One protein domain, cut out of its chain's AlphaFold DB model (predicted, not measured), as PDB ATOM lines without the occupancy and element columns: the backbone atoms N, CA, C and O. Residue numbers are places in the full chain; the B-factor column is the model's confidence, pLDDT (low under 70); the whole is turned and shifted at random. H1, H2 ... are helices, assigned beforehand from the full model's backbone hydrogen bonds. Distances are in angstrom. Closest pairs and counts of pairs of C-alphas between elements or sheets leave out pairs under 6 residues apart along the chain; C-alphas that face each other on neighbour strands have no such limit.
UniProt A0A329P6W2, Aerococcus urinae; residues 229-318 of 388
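AT A GLANCE: This is residues 229 to 318 of the 388 residues of a protein of Aerococcus urinae (UniProt A0A329P6W2). H2, H3 and H4 fold back and forth as two helical hairpins sharing H3, whose end H1 crosses steeply. H5 lies to one side, and a long loop returns from it to short H6, packed on H1. The 90 printed residues include six named helices, H1 to H6 in order, and no named strand: all helix, compact, radius of gyration of the C-alphas 13.2 A, spans 38 by 30 by 25 A.

IN THESE COORDINATES: H1, residues 229 to 242, begins at C-alpha (-24.168, 27.742, 273.146) and measures 18.9 A. H2 is residues 245 to 255, H3 260 to 273, 19.6 A long, H4 277 to 285, H5 290 to 300, and H6 315 to 318, ending at C-alpha (-21.748, 37.924, 277.714).

HOW THE PARTS SIT: H3, the hub, touches H1 at a steep tilt of 58 degrees, with closest C-alphas Val 236 and Met 272, 5.5 A. H2 and H4 run opposite ways to H3, at shallow tilts of 6 and 10 degrees; closest C-alphas are Leu 255 and Arg 266, 6.2 A, and Ala 271 and Arg 280, 5.2 A. O i to N i+4 pairs within hydrogen-bond range are 6 of 10 in H1, 6 of 7 in H2, 8 of 10 in H3, 4 of 5 in H4 and 5 of 7 in H5.

THE WHOLE: The printed part has no cut; H5 to H6 is a long link. Residues 299 to 300 and 307 to 309 have pLDDT under 70.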
ATOM      1  N   LYS A 229     -24.936  27.205 272.016       91.12
ATOM      2  CA  LYS A 229     -24.168  27.742 273.146       91.12
ATOM      3  C   LYS A 229     -24.929  28.819 273.919       91.12
ATOM      4  O   LYS A 229     -24.823  28.888 275.134       91.12
ATOM      5  N   HIS A 230     -25.757  29.624 273.250       93.12
ATOM      6  CA  HIS A 230     -26.498  30.706 273.894       93.12
ATOM      7  C   HIS A 230     -27.523  30.177 274.892       93.12
ATOM      8  O   HIS A 230     -27.736  30.754 275.959       93.12
ATOM      9  N   SER A 231     -28.144  29.047 274.556       90.50
ATOM     10  CA  SER A 231     -29.013  28.325 275.478       90.50
ATOM     11  C   SER A 231     -28.202  27.656 276.587       90.50
ATOM     12  O   SER A 231     -28.610  27.737 277.741       90.50
ATOM     13  N   ALA A 232     -27.058  27.040 276.264       89.62
ATOM     14  CA  ALA A 232     -26.211  26.336 277.229       89.62
ATOM     15  C   ALA A 232     -25.586  27.265 278.288       89.62
ATOM     16  O   ALA A 232     -25.659  26.963 279.478       89.62
ATOM     17  N   GLU A 233     -25.060  28.430 277.893       89.00
ATOM     18  CA  GLU A 233     -24.412  29.411 278.782       89.00
ATOM     19  C   GLU A 233     -25.334  29.905 279.905       89.00
ATOM     20  O   GLU A 233     -24.884  30.204 281.010       89.00
ATOM     21  N   ARG A 234     -26.656  29.899 279.688       89.31
ATOM     22  CA  ARG A 234     -27.643  30.229 280.733       89.31
ATOM     23  C   ARG A 234     -27.631  29.241 281.903       89.31
ATOM     24  O   ARG A 234     -28.085  29.594 282.989       89.31
ATOM     25  N   TYR A 235     -27.133  28.027 281.682       89.00
ATOM     26  CA  TYR A 235     -27.107  26.938 282.655       89.00
ATOM     27  C   TYR A 235     -25.692  26.560 283.109       89.00
ATOM     28  O   TYR A 235     -25.570  25.740 284.016       89.00
ATOM     29  N   VAL A 236     -24.635  27.165 282.551       89.62
ATOM     30  CA  VAL A 236     -23.232  26.845 282.884       89.62
ATOM     31  C   VAL A 236     -22.958  26.972 284.381       89.62
ATOM     32  O   VAL A 236     -22.450  26.033 284.986       89.62
ATOM     33  N   ASN A 237     -23.373  28.071 285.018       88.00
ATOM     34  CA  ASN A 237     -23.156  28.259 286.457       88.00
ATOM     35  C   ASN A 237     -23.848  27.176 287.297       88.00
ATOM     36  O   ASN A 237     -23.271  26.665 288.255       88.00
ATOM     37  N   LEU A 238     -25.076  26.799 286.922       89.69
ATOM     38  CA  LEU A 238     -25.806  25.726 287.597       89.69
ATOM     39  C   LEU A 238     -25.083  24.389 287.407       89.69
ATOM     40  O   LEU A 238     -24.819  23.687 288.382       89.69
ATOM     41  N   TYR A 239     -24.701  24.072 286.172       90.44
ATOM     42  CA  TYR A 239     -23.946  22.869 285.844       90.44
ATOM     43  C   TYR A 239     -22.638  22.773 286.640       90.44
ATOM     44  O   TYR A 239     -22.408  21.770 287.309       90.44
ATOM     45  N   GLN A 240     -21.819  23.826 286.643       90.94
ATOM     46  CA  GLN A 240     -20.522  23.851 287.328       90.94
ATOM     47  C   GLN A 240     -20.651  23.808 288.856       90.94
ATOM     48  O   GLN A 240     -19.727  23.350 289.531       90.94
ATOM     49  N   SER A 241     -21.787  24.258 289.403       89.62
ATOM     50  CA  SER A 241     -22.078  24.151 290.837       89.62
ATOM     51  C   SER A 241     -22.422  22.719 291.264       89.62
ATOM     52  O   SER A 241     -22.071  22.309 292.367       89.62
ATOM     53  N   VAL A 242     -23.060  21.945 290.379       91.75
ATOM     54  CA  VAL A 242     -23.477  20.554 290.630       91.75
ATOM     55  C   VAL A 242     -22.408  19.540 290.207       91.75
ATOM     56  O   VAL A 242     -22.312  18.470 290.803       91.75
ATOM     57  N   MET A 243     -21.593  19.861 289.199       89.69
ATOM     58  CA  MET A 243     -20.568  18.986 288.625       89.69
ATOM     59  C   MET A 243     -19.156  19.514 288.948       89.69
ATOM     60  O   MET A 243     -18.644  20.394 288.250       89.69
ATOM     61  N   PRO A 244     -18.469  18.987 289.983       86.81
ATOM     62  CA  PRO A 244     -17.092  19.372 290.282       86.81
ATOM     63  C   PRO A 244     -16.139  19.032 289.128       86.81
ATOM     64  O   PRO A 244     -16.271  17.986 288.494       86.81
ATOM     65  N   GLY A 245     -15.106  19.855 288.914       83.69
ATOM     66  CA  GLY A 245     -14.158  19.672 287.799       83.69
ATOM     67  C   GLY A 245     -13.422  18.322 287.789       83.69
ATOM     68  O   GLY A 245     -13.040  17.826 286.733       83.69
ATOM     69  N   GLY A 246     -13.249  17.676 288.949       83.31
ATOM     70  CA  GLY A 246     -12.727  16.306 289.022       83.31
ATOM     71  C   GLY A 246     -13.662  15.278 288.375       83.31
ATOM     72  O   GLY A 246     -13.206  14.473 287.569       83.31
ATOM     73  N   ALA A 247     -14.960  15.347 288.682       85.31
ATOM     74  CA  ALA A 247     -15.973  14.471 288.097       85.31
ATOM     75  C   ALA A 247     -16.166  14.760 286.602       85.31
ATOM     76  O   ALA A 247     -16.216  13.827 285.805       85.31
ATOM     77  N   HIS A 248     -16.183  16.043 286.219       86.88
ATOM     78  CA  HIS A 248     -16.280  16.467 284.822       86.88
ATOM     79  C   HIS A 248     -15.229  15.783 283.934       86.88
ATOM     80  O   HIS A 248     -15.588  15.136 282.955       86.88
ATOM     81  N   ARG A 249     -13.949  15.839 284.332       83.38
ATOM     82  CA  ARG A 249     -12.833  15.254 283.567       83.38
ATOM     83  C   ARG A 249     -12.954  13.742 283.363       83.38
ATOM     84  O   ARG A 249     -12.534  13.227 282.331       83.38
ATOM     85  N   VAL A 250     -13.526  13.019 284.330       84.38
ATOM     86  CA  VAL A 250     -13.757  11.569 284.201       84.38
ATOM     87  C   VAL A 250     -14.816  11.286 283.136       84.38
ATOM     88  O   VAL A 250     -14.622  10.409 282.295       84.38
ATOM     89  N   PHE A 251     -15.918  12.042 283.144       84.69
ATOM     90  CA  PHE A 251     -16.980  11.896 282.148       84.69
ATOM     91  C   PHE A 251     -16.553  12.372 280.757       84.69
ATOM     92  O   PHE A 251     -16.893  11.720 279.773       84.69
ATOM     93  N   GLU A 252     -15.780  13.451 280.664       83.44
ATOM     94  CA  GLU A 252     -15.268  13.976 279.394       83.44
ATOM     95  C   GLU A 252     -14.441  12.917 278.650       83.44
ATOM     96  O   GLU A 252     -14.752  12.585 277.508       83.44
ATOM     97  N   GLY A 253     -13.504  12.250 279.336       80.00
ATOM     98  CA  GLY A 253     -12.725  11.162 278.734       80.00
ATOM     99  C   GLY A 253     -13.556   9.932 278.330       80.00
ATOM    100  O   GLY A 253     -13.115   9.121 277.511       80.00
ATOM    101  N   ALA A 254     -14.757   9.750 278.889       82.25
ATOM    102  CA  ALA A 254     -15.702   8.736 278.420       82.25
ATOM    103  C   ALA A 254     -16.450   9.198 277.158       82.25
ATOM    104  O   ALA A 254     -16.634   8.401 276.238       82.25
ATOM    105  N   LEU A 255     -16.829  10.480 277.087       82.56
ATOM    106  CA  LEU A 255     -17.497  11.081 275.929       82.56
ATOM    107  C   LEU A 255     -16.590  11.164 274.696       82.56
ATOM    108  O   LEU A 255     -17.091  11.022 273.584       82.56
ATOM    109  N   ASP A 256     -15.276  11.309 274.871       77.31
ATOM    110  CA  ASP A 256     -14.305  11.287 273.764       77.31
ATOM    111  C   ASP A 256     -14.279   9.954 272.998       77.31
ATOM    112  O   ASP A 256     -13.803   9.890 271.866       77.31
ATOM    113  N   ARG A 257     -14.817   8.878 273.588       83.25
ATOM    114  CA  ARG A 257     -14.955   7.571 272.926       83.25
ATOM    115  C   ARG A 257     -16.248   7.431 272.126       83.25
ATOM    116  O   ARG A 257     -16.442   6.405 271.474       83.25
ATOM    117  N   LEU A 258     -17.154   8.407 272.202       84.38
ATOM    118  CA  LEU A 258     -18.408   8.350 271.463       84.38
ATOM    119  C   LEU A 258     -18.183   8.582 269.961       84.38
ATOM    120  O   LEU A 258     -17.279   9.321 269.569       84.38
ATOM    121  N   PRO A 259     -19.039   8.000 269.100       85.31
ATOM    122  CA  PRO A 259     -19.003   8.259 267.667       85.31
ATOM    123  C   PRO A 259     -19.126   9.750 267.329       85.31
ATOM    124  O   PRO A 259     -19.793  10.508 268.034       85.31
ATOM    125  N   PHE A 260     -18.584  10.152 266.175       78.81
ATOM    126  CA  PHE A 260     -18.611  11.539 265.680       78.81
ATOM    127  C   PHE A 260     -20.018  12.168 265.627       78.81
ATOM    128  O   PHE A 260     -20.161  13.382 265.779       78.81
ATOM    129  N   ALA A 261     -21.070  11.353 265.490       83.12
ATOM    130  CA  ALA A 261     -22.466  11.793 265.567       83.12
ATOM    131  C   ALA A 261     -22.802  12.550 266.873       83.12
ATOM    132  O   ALA A 261     -23.699  13.390 266.885       83.12
ATOM    133  N   PHE A 262     -22.058  12.307 267.957       81.75
ATOM    134  CA  PHE A 262     -22.216  12.974 269.252       81.75
ATOM    135  C   PHE A 262     -21.275  14.174 269.447       81.75
ATOM    136  O   PHE A 262     -21.192  14.719 270.546       81.75
ATOM    137  N   SER A 263     -20.588  14.631 268.395       80.44
ATOM    138  CA  SER A 263     -19.638  15.754 268.443       80.44
ATOM    139  C   SER A 263     -20.223  17.019 269.076       80.44
ATOM    140  O   SER A 263     -19.575  17.626 269.922       80.44
ATOM    141  N   ARG A 264     -21.471  17.383 268.754       80.81
ATOM    142  CA  ARG A 264     -22.149  18.551 269.352       80.81
ATOM    143  C   ARG A 264     -22.344  18.418 270.863       80.81
ATOM    144  O   ARG A 264     -22.170  19.394 271.587       80.81
ATOM    145  N   LEU A 265     -22.692  17.220 271.337       82.56
ATOM    146  CA  LEU A 265     -22.835  16.940 272.766       82.56
ATOM    147  C   LEU A 265     -21.472  16.989 273.466       82.56
ATOM    148  O   LEU A 265     -21.369  17.570 274.540       82.56
ATOM    149  N   ARG A 266     -20.435  16.423 272.836       83.50
ATOM    150  CA  ARG A 266     -19.054  16.451 273.336       83.50
ATOM    151  C   ARG A 266     -18.538  17.884 273.484       83.50
ATOM    152  O   ARG A 266     -18.053  18.233 274.552       83.50
ATOM    153  N   ILE A 267     -18.725  18.720 272.458       84.06
ATOM    154  CA  ILE A 267     -18.358  20.147 272.484       84.06
ATOM    155  C   ILE A 267     -19.111  20.867 273.603       84.06
ATOM    156  O   ILE A 267     -18.491  21.544 274.416       84.06
ATOM    157  N   ALA A 268     -20.434  20.688 273.688       85.56
ATOM    158  CA  ALA A 268     -21.231  21.339 274.723       85.56
ATOM    159  C   ALA A 268     -20.816  20.921 276.138       85.56
ATOM    160  O   ALA A 268     -20.724  21.766 277.023       85.56
ATOM    161  N   PHE A 269     -20.539  19.632 276.349       85.75
ATOM    162  CA  PHE A 269     -20.071  19.130 277.634       85.75
ATOM    163  C   PHE A 269     -18.706  19.727 277.986       85.75
ATOM    164  O   PHE A 269     -18.593  20.356 279.033       85.75
ATOM    165  N   SER A 270     -17.720  19.611 277.089       86.19
ATOM    166  CA  SER A 270     -16.365  20.146 277.284       86.19
ATOM    167  C   SER A 270     -16.384  21.653 277.579       86.19
ATOM    168  O   SER A 270     -15.832  22.105 278.581       86.19
ATOM    169  N   ALA A 271     -17.130  22.436 276.791       86.69
ATOM    170  CA  ALA A 271     -17.269  23.873 277.011       86.69
ATOM    171  C   ALA A 271     -17.924  24.192 278.367       86.69
ATOM    172  O   ALA A 271     -17.430  25.032 279.111       86.69
ATOM    173  N   MET A 272     -18.998  23.499 278.753       87.75
ATOM    174  CA  MET A 272     -19.644  23.722 280.054       87.75
ATOM    175  C   MET A 272     -18.750  23.368 281.254       87.75
ATOM    176  O   MET A 272     -18.944  23.922 282.342       87.75
ATOM    177  N   GLY A 273     -17.793  22.453 281.085       88.12
ATOM    178  CA  GLY A 273     -16.791  22.113 282.097       88.12
ATOM    179  C   GLY A 273     -15.689  23.152 282.270       88.12
ATOM    180  O   GLY A 273     -15.117  23.243 283.360       88.12
ATOM    181  N   GLU A 274     -15.424  23.946 281.232       89.69
ATOM    182  CA  GLU A 274     -14.387  24.972 281.239       89.69
ATOM    183  C   GLU A 274     -14.805  26.174 282.100       89.69
ATOM    184  O   GLU A 274     -15.843  26.817 281.899       89.69
ATOM    185  N   ARG A 275     -13.993  26.458 283.118       87.81
ATOM    186  CA  ARG A 275     -14.279  27.486 284.126       87.81
ATOM    187  C   ARG A 275     -13.711  28.834 283.727       87.81
ATOM    188  O   ARG A 275     -14.301  29.848 284.097       87.81
ATOM    189  N   ASP A 276     -12.621  28.842 282.968       87.81
ATOM    190  CA  ASP A 276     -12.127  30.066 282.355       87.81
ATOM    191  C   ASP A 276     -13.092  30.510 281.242       87.81
ATOM    192  O   ASP A 276     -13.508  29.718 280.399       87.81
ATOM    193  N   GLU A 277     -13.555  31.758 281.289       85.81
ATOM    194  CA  GLU A 277     -14.581  32.242 280.360       85.81
ATOM    195  C   GLU A 277     -14.036  32.457 278.946       85.81
ATOM    196  O   GLU A 277     -14.736  32.134 277.985       85.81
ATOM    197  N   ASP A 278     -12.798  32.935 278.809       86.31
ATOM    198  CA  ASP A 278     -12.177  33.156 277.504       86.31
ATOM    199  C   ASP A 278     -11.876  31.811 276.826       86.31
ATOM    200  O   ASP A 278     -12.190  31.626 275.645       86.31
ATOM    201  N   GLU A 279     -11.374  30.831 277.586       88.06
ATOM    202  CA  GLU A 279     -11.177  29.462 277.098       88.06
ATOM    203  C   GLU A 279     -12.507  28.779 276.767       88.06
ATOM    204  O   GLU A 279     -12.624  28.108 275.740       88.06
ATOM    205  N   ARG A 280     -13.549  28.976 277.586       90.31
ATOM    206  CA  ARG A 280     -14.884  28.431 277.305       90.31
ATOM    207  C   ARG A 280     -15.464  29.011 276.018       90.31
ATOM    208  O   ARG A 280     -16.006  28.256 275.211       90.31
ATOM    209  N   MET A 281     -15.344  30.324 275.802       87.69
ATOM    210  CA  MET A 281     -15.809  30.966 274.567       87.69
ATOM    211  C   MET A 281     -15.026  30.483 273.348       87.69
ATOM    212  O   MET A 281     -15.633  30.221 272.307       87.69
ATOM    213  N   ALA A 282     -13.713  30.285 273.486       86.75
ATOM    214  CA  ALA A 282     -12.900  29.665 272.449       86.75
ATOM    215  C   ALA A 282     -13.367  28.234 272.144       86.75
ATOM    216  O   ALA A 282     -13.584  27.904 270.984       86.75
ATOM    217  N   ASN A 283     -13.607  27.401 273.159       87.31
ATOM    218  CA  ASN A 283     -13.981  25.993 272.985       87.31
ATOM    219  C   ASN A 283     -15.347  25.796 272.297       87.31
ATOM    220  O   ASN A 283     -15.583  24.743 271.707       87.31
ATOM    221  N   TRP A 284     -16.245  26.788 272.330       85.00
ATOM    222  CA  TRP A 284     -17.531  26.705 271.626       85.00
ATOM    223  C   TRP A 284     -17.403  26.671 270.098       85.00
ATOM    224  O   TRP A 284     -18.271  26.090 269.443       85.00
ATOM    225  N   PHE A 285     -16.349  27.269 269.534       77.31
ATOM    226  CA  PHE A 285     -16.134  27.339 268.079       77.31
ATOM    227  C   PHE A 285     -14.775  26.831 267.618       77.31
ATOM    228  O   PHE A 285     -14.609  26.540 266.434       77.31
ATOM    229  N   GLY A 286     -13.818  26.742 268.534       76.81
ATOM    230  CA  GLY A 286     -12.448  26.343 268.287       76.81
ATOM    231  C   GLY A 286     -12.319  24.919 267.770       76.81
ATOM    232  O   GLY A 286     -13.221  24.091 267.905       76.81
ATOM    233  N   ALA A 287     -11.172  24.634 267.156       70.00
ATOM    234  CA  ALA A 287     -10.872  23.298 266.646       70.00
ATOM    235  C   ALA A 287     -10.531  22.307 267.770       70.00
ATOM    236  O   ALA A 287     -10.811  21.116 267.650       70.00
ATOM    237  N   PHE A 288      -9.945  22.816 268.854       78.19
ATOM    238  CA  PHE A 288      -9.397  22.041 269.961       78.19
ATOM    239  C   PHE A 288      -9.915  22.575 271.296       78.19
ATOM    240  O   PHE A 288     -10.185  23.769 271.407       78.19
ATOM    241  N   SER A 289     -10.002  21.734 272.323       79.06
ATOM    242  CA  SER A 289     -10.168  22.167 273.717       79.06
ATOM    243  C   SER A 289      -8.862  22.738 274.290       79.06
ATOM    244  O   SER A 289      -7.781  22.521 273.738       79.06
ATOM    245  N   ALA A 290      -8.922  23.439 275.427       80.31
ATOM    246  CA  ALA A 290      -7.726  23.952 276.113       80.31
ATOM    247  C   ALA A 290      -6.716  22.839 276.452       80.31
ATOM    248  O   ALA A 290      -5.506  22.998 276.289       80.31
ATOM    249  N   GLU A 291      -7.217  21.672 276.858       78.38
ATOM    250  CA  GLU A 291      -6.394  20.503 277.166       78.38
ATOM    251  C   GLU A 291      -5.796  19.868 275.898       78.38
ATOM    252  O   GLU A 291      -4.621  19.500 275.890       78.38
ATOM    253  N   GLU A 292      -6.557  19.777 274.802       80.62
ATOM    254  CA  GLU A 292      -6.039  19.317 273.505       80.62
ATOM    255  C   GLU A 292      -4.947  20.259 272.982       80.62
ATOM    256  O   GLU A 292      -3.878  19.791 272.583       80.62
ATOM    257  N   ARG A 293      -5.153  21.581 273.074       84.69
ATOM    258  CA  ARG A 293      -4.137  22.582 272.717       84.69
ATOM    259  C   ARG A 293      -2.871  22.411 273.541       84.69
ATOM    260  O   ARG A 293      -1.775  22.386 272.984       84.69
ATOM    261  N   LYS A 294      -3.014  22.217 274.854       82.81
ATOM    262  CA  LYS A 294      -1.884  21.981 275.752       82.81
ATOM    263  C   LYS A 294      -1.099  20.718 275.390       82.81
ATOM    264  O   LYS A 294       0.125  20.713 275.490       82.81
ATOM    265  N   ARG A 295      -1.779  19.651 274.958       82.75
ATOM    266  CA  ARG A 295      -1.137  18.394 274.535       82.75
ATOM    267  C   ARG A 295      -0.436  18.507 273.186       82.75
ATOM    268  O   ARG A 295       0.664  17.984 273.044       82.75
ATOM    269  N   LEU A 296      -1.065  19.163 272.211       81.56
ATOM    270  CA  LEU A 296      -0.551  19.270 270.841       81.56
ATOM    271  C   LEU A 296       0.540  20.338 270.704       81.56
ATOM    272  O   LEU A 296       1.502  20.140 269.965       81.56
ATOM    273  N   PHE A 297       0.405  21.450 271.428       78.44
ATOM    274  CA  PHE A 297       1.225  22.648 271.241       78.44
ATOM    275  C   PHE A 297       1.954  23.112 272.514       78.44
ATOM    276  O   PHE A 297       2.674  24.113 272.494       78.44
ATOM    277  N   GLY A 298       1.805  22.395 273.632       76.69
ATOM    278  CA  GLY A 298       2.372  22.777 274.926       76.69
ATOM    279  C   GLY A 298       1.624  23.942 275.588       76.69
ATOM    280  O   GLY A 298       0.524  24.316 275.197       76.69
ATOM    281  N   ASN A 299       2.232  24.569 276.598       69.31
ATOM    282  CA  ASN A 299       1.604  25.656 277.371       69.31
ATOM    283  C   ASN A 299       1.492  27.001 276.612       69.31
ATOM    284  O   ASN A 299       1.187  28.018 277.228       69.31
ATOM    285  N   GLY A 300       1.798  27.041 275.311       63.28
ATOM    286  CA  GLY A 300       1.933  28.282 274.541       63.28
ATOM    287  C   GLY A 300       0.656  28.796 273.869       63.28
ATOM    288  O   GLY A 300       0.709  29.851 273.246       63.28
ATOM    289  N   MET A 301      -0.465  28.069 273.946       77.00
ATOM    290  CA  MET A 301      -1.689  28.372 273.184       77.00
ATOM    291  C   MET A 301      -2.926  28.430 274.085       77.00
ATOM    292  O   MET A 301      -3.760  27.524 274.080       77.00
ATOM    293  N   ALA A 302      -3.009  29.508 274.864       78.62
ATOM    294  CA  ALA A 302      -4.178  29.872 275.661       78.62
ATOM    295  C   ALA A 302      -5.024  30.929 274.935       78.62
ATOM    296  O   ALA A 302      -4.486  31.752 274.183       78.62
ATOM    297  N   ALA A 303      -6.333  30.917 275.173       81.50
ATOM    298  CA  ALA A 303      -7.219  31.988 274.735       81.50
ATOM    299  C   ALA A 303      -6.758  33.331 275.344       81.50
ATOM    300  O   ALA A 303      -6.441  33.388 276.535       81.50
ATOM    301  N   PRO A 304      -6.681  34.429 274.565       79.44
ATOM    302  CA  PRO A 304      -6.331  35.729 275.119       79.44
ATOM    303  C   PRO A 304      -7.339  36.176 276.174       79.44
ATOM    304  O   PRO A 304      -8.545  36.196 275.924       79.44
ATOM    305  N   ALA A 305      -6.818  36.593 277.325       75.19
ATOM    306  CA  ALA A 305      -7.637  37.067 278.426       75.19
ATOM    307  C   ALA A 305      -8.404  38.350 278.064       75.19
ATOM    308  O   ALA A 305      -7.859  39.270 277.446       75.19
ATOM    309  N   GLY A 306      -9.643  38.447 278.536       70.88
ATOM    310  CA  GLY A 306     -10.458  39.655 278.487       70.88
ATOM    311  C   GLY A 306     -11.229  39.873 277.187       70.88
ATOM    312  O   GLY A 306     -11.883  40.908 277.058       70.88
ATOM    313  N   LEU A 307     -11.200  38.923 276.247       67.62
ATOM    314  CA  LEU A 307     -12.010  38.987 275.026       67.62
ATOM    315  C   LEU A 307     -13.508  38.822 275.324       67.62
ATOM    316  O   LEU A 307     -14.337  39.389 274.618       67.62
ATOM    317  N   ALA A 308     -13.859  38.098 276.390       62.97
ATOM    318  CA  ALA A 308     -15.234  37.914 276.852       62.97
ATOM    319  C   ALA A 308     -15.619  38.811 278.049       62.97
ATOM    320  O   ALA A 308     -16.754  38.756 278.531       62.97
ATOM    321  N   ALA A 309     -14.701  39.646 278.556       65.12
ATOM    322  CA  ALA A 309     -14.884  40.348 279.826       65.12
ATOM    323  C   ALA A 309     -15.937  41.467 279.744       65.12
ATOM    324  O   ALA A 309     -15.640  42.624 279.456       65.12
ATOM    325  N   THR A 310     -17.182  41.128 280.081       74.56
ATOM    326  CA  THR A 310     -18.272  42.087 280.304       74.56
ATOM    327  C   THR A 310     -18.902  41.836 281.670       74.56
ATOM    328  O   THR A 310     -19.481  40.780 281.919       74.56
ATOM    329  N   SER A 311     -18.806  42.807 282.577       73.69
ATOM    330  CA  SER A 311     -19.388  42.711 283.918       73.69
ATOM    331  C   SER A 311     -20.808  43.286 283.969       73.69
ATOM    332  O   SER A 311     -21.195  44.126 283.161       73.69
ATOM    333  N   GLY A 312     -21.615  42.816 284.925       80.19
ATOM    334  CA  GLY A 312     -22.950  43.375 285.183       80.19
ATOM    335  C   GLY A 312     -24.050  42.976 284.191       80.19
ATOM    336  O   GLY A 312     -25.154  43.507 284.280       80.19
ATOM    337  N   VAL A 313     -23.790  42.028 283.284       86.94
ATOM    338  CA  VAL A 313     -24.780  41.497 282.329       86.94
ATOM    339  C   VAL A 313     -25.012  39.993 282.524       86.94
ATOM    340  O   VAL A 313     -24.229  39.298 283.177       86.94
ATOM    341  N   SER A 314     -26.111  39.475 281.972       89.19
ATOM    342  CA  SER A 314     -26.455  38.049 282.036       89.19
ATOM    343  C   SER A 314     -25.455  37.164 281.276       89.19
ATOM    344  O   SER A 314     -24.725  37.638 280.408       89.19
ATOM    345  N   ALA A 315     -25.446  35.856 281.564       89.06
ATOM    346  CA  ALA A 315     -24.582  34.897 280.861       89.06
ATOM    347  C   ALA A 315     -24.855  34.850 279.349       89.06
ATOM    348  O   ALA A 315     -23.921  34.815 278.555       89.06
ATOM    349  N   LEU A 316     -26.131  34.937 278.948       90.88
ATOM    350  CA  LEU A 316     -26.501  35.045 277.537       90.88
ATOM    351  C   LEU A 316     -25.873  36.290 276.901       90.88
ATOM    352  O   LEU A 316     -25.255  36.188 275.849       90.88
ATOM    353  N   ARG A 317     -26.002  37.458 277.540       91.44
ATOM    354  CA  ARG A 317     -25.452  38.707 277.002       91.44
ATOM    355  C   ARG A 317     -23.936  38.674 276.890       91.44
ATOM    356  O   ARG A 317     -23.435  39.129 275.876       91.44
ATOM    357  N   ARG A 318     -23.210  38.087 277.846       90.12
ATOM    358  CA  ARG A 318     -21.748  37.924 277.714       90.12
ATOM    359  C   ARG A 318     -21.371  37.115 276.473       90.12
ATOM    360  O   ARG A 318     -20.524  37.554 275.702       90.12
TER     361      ARG A 318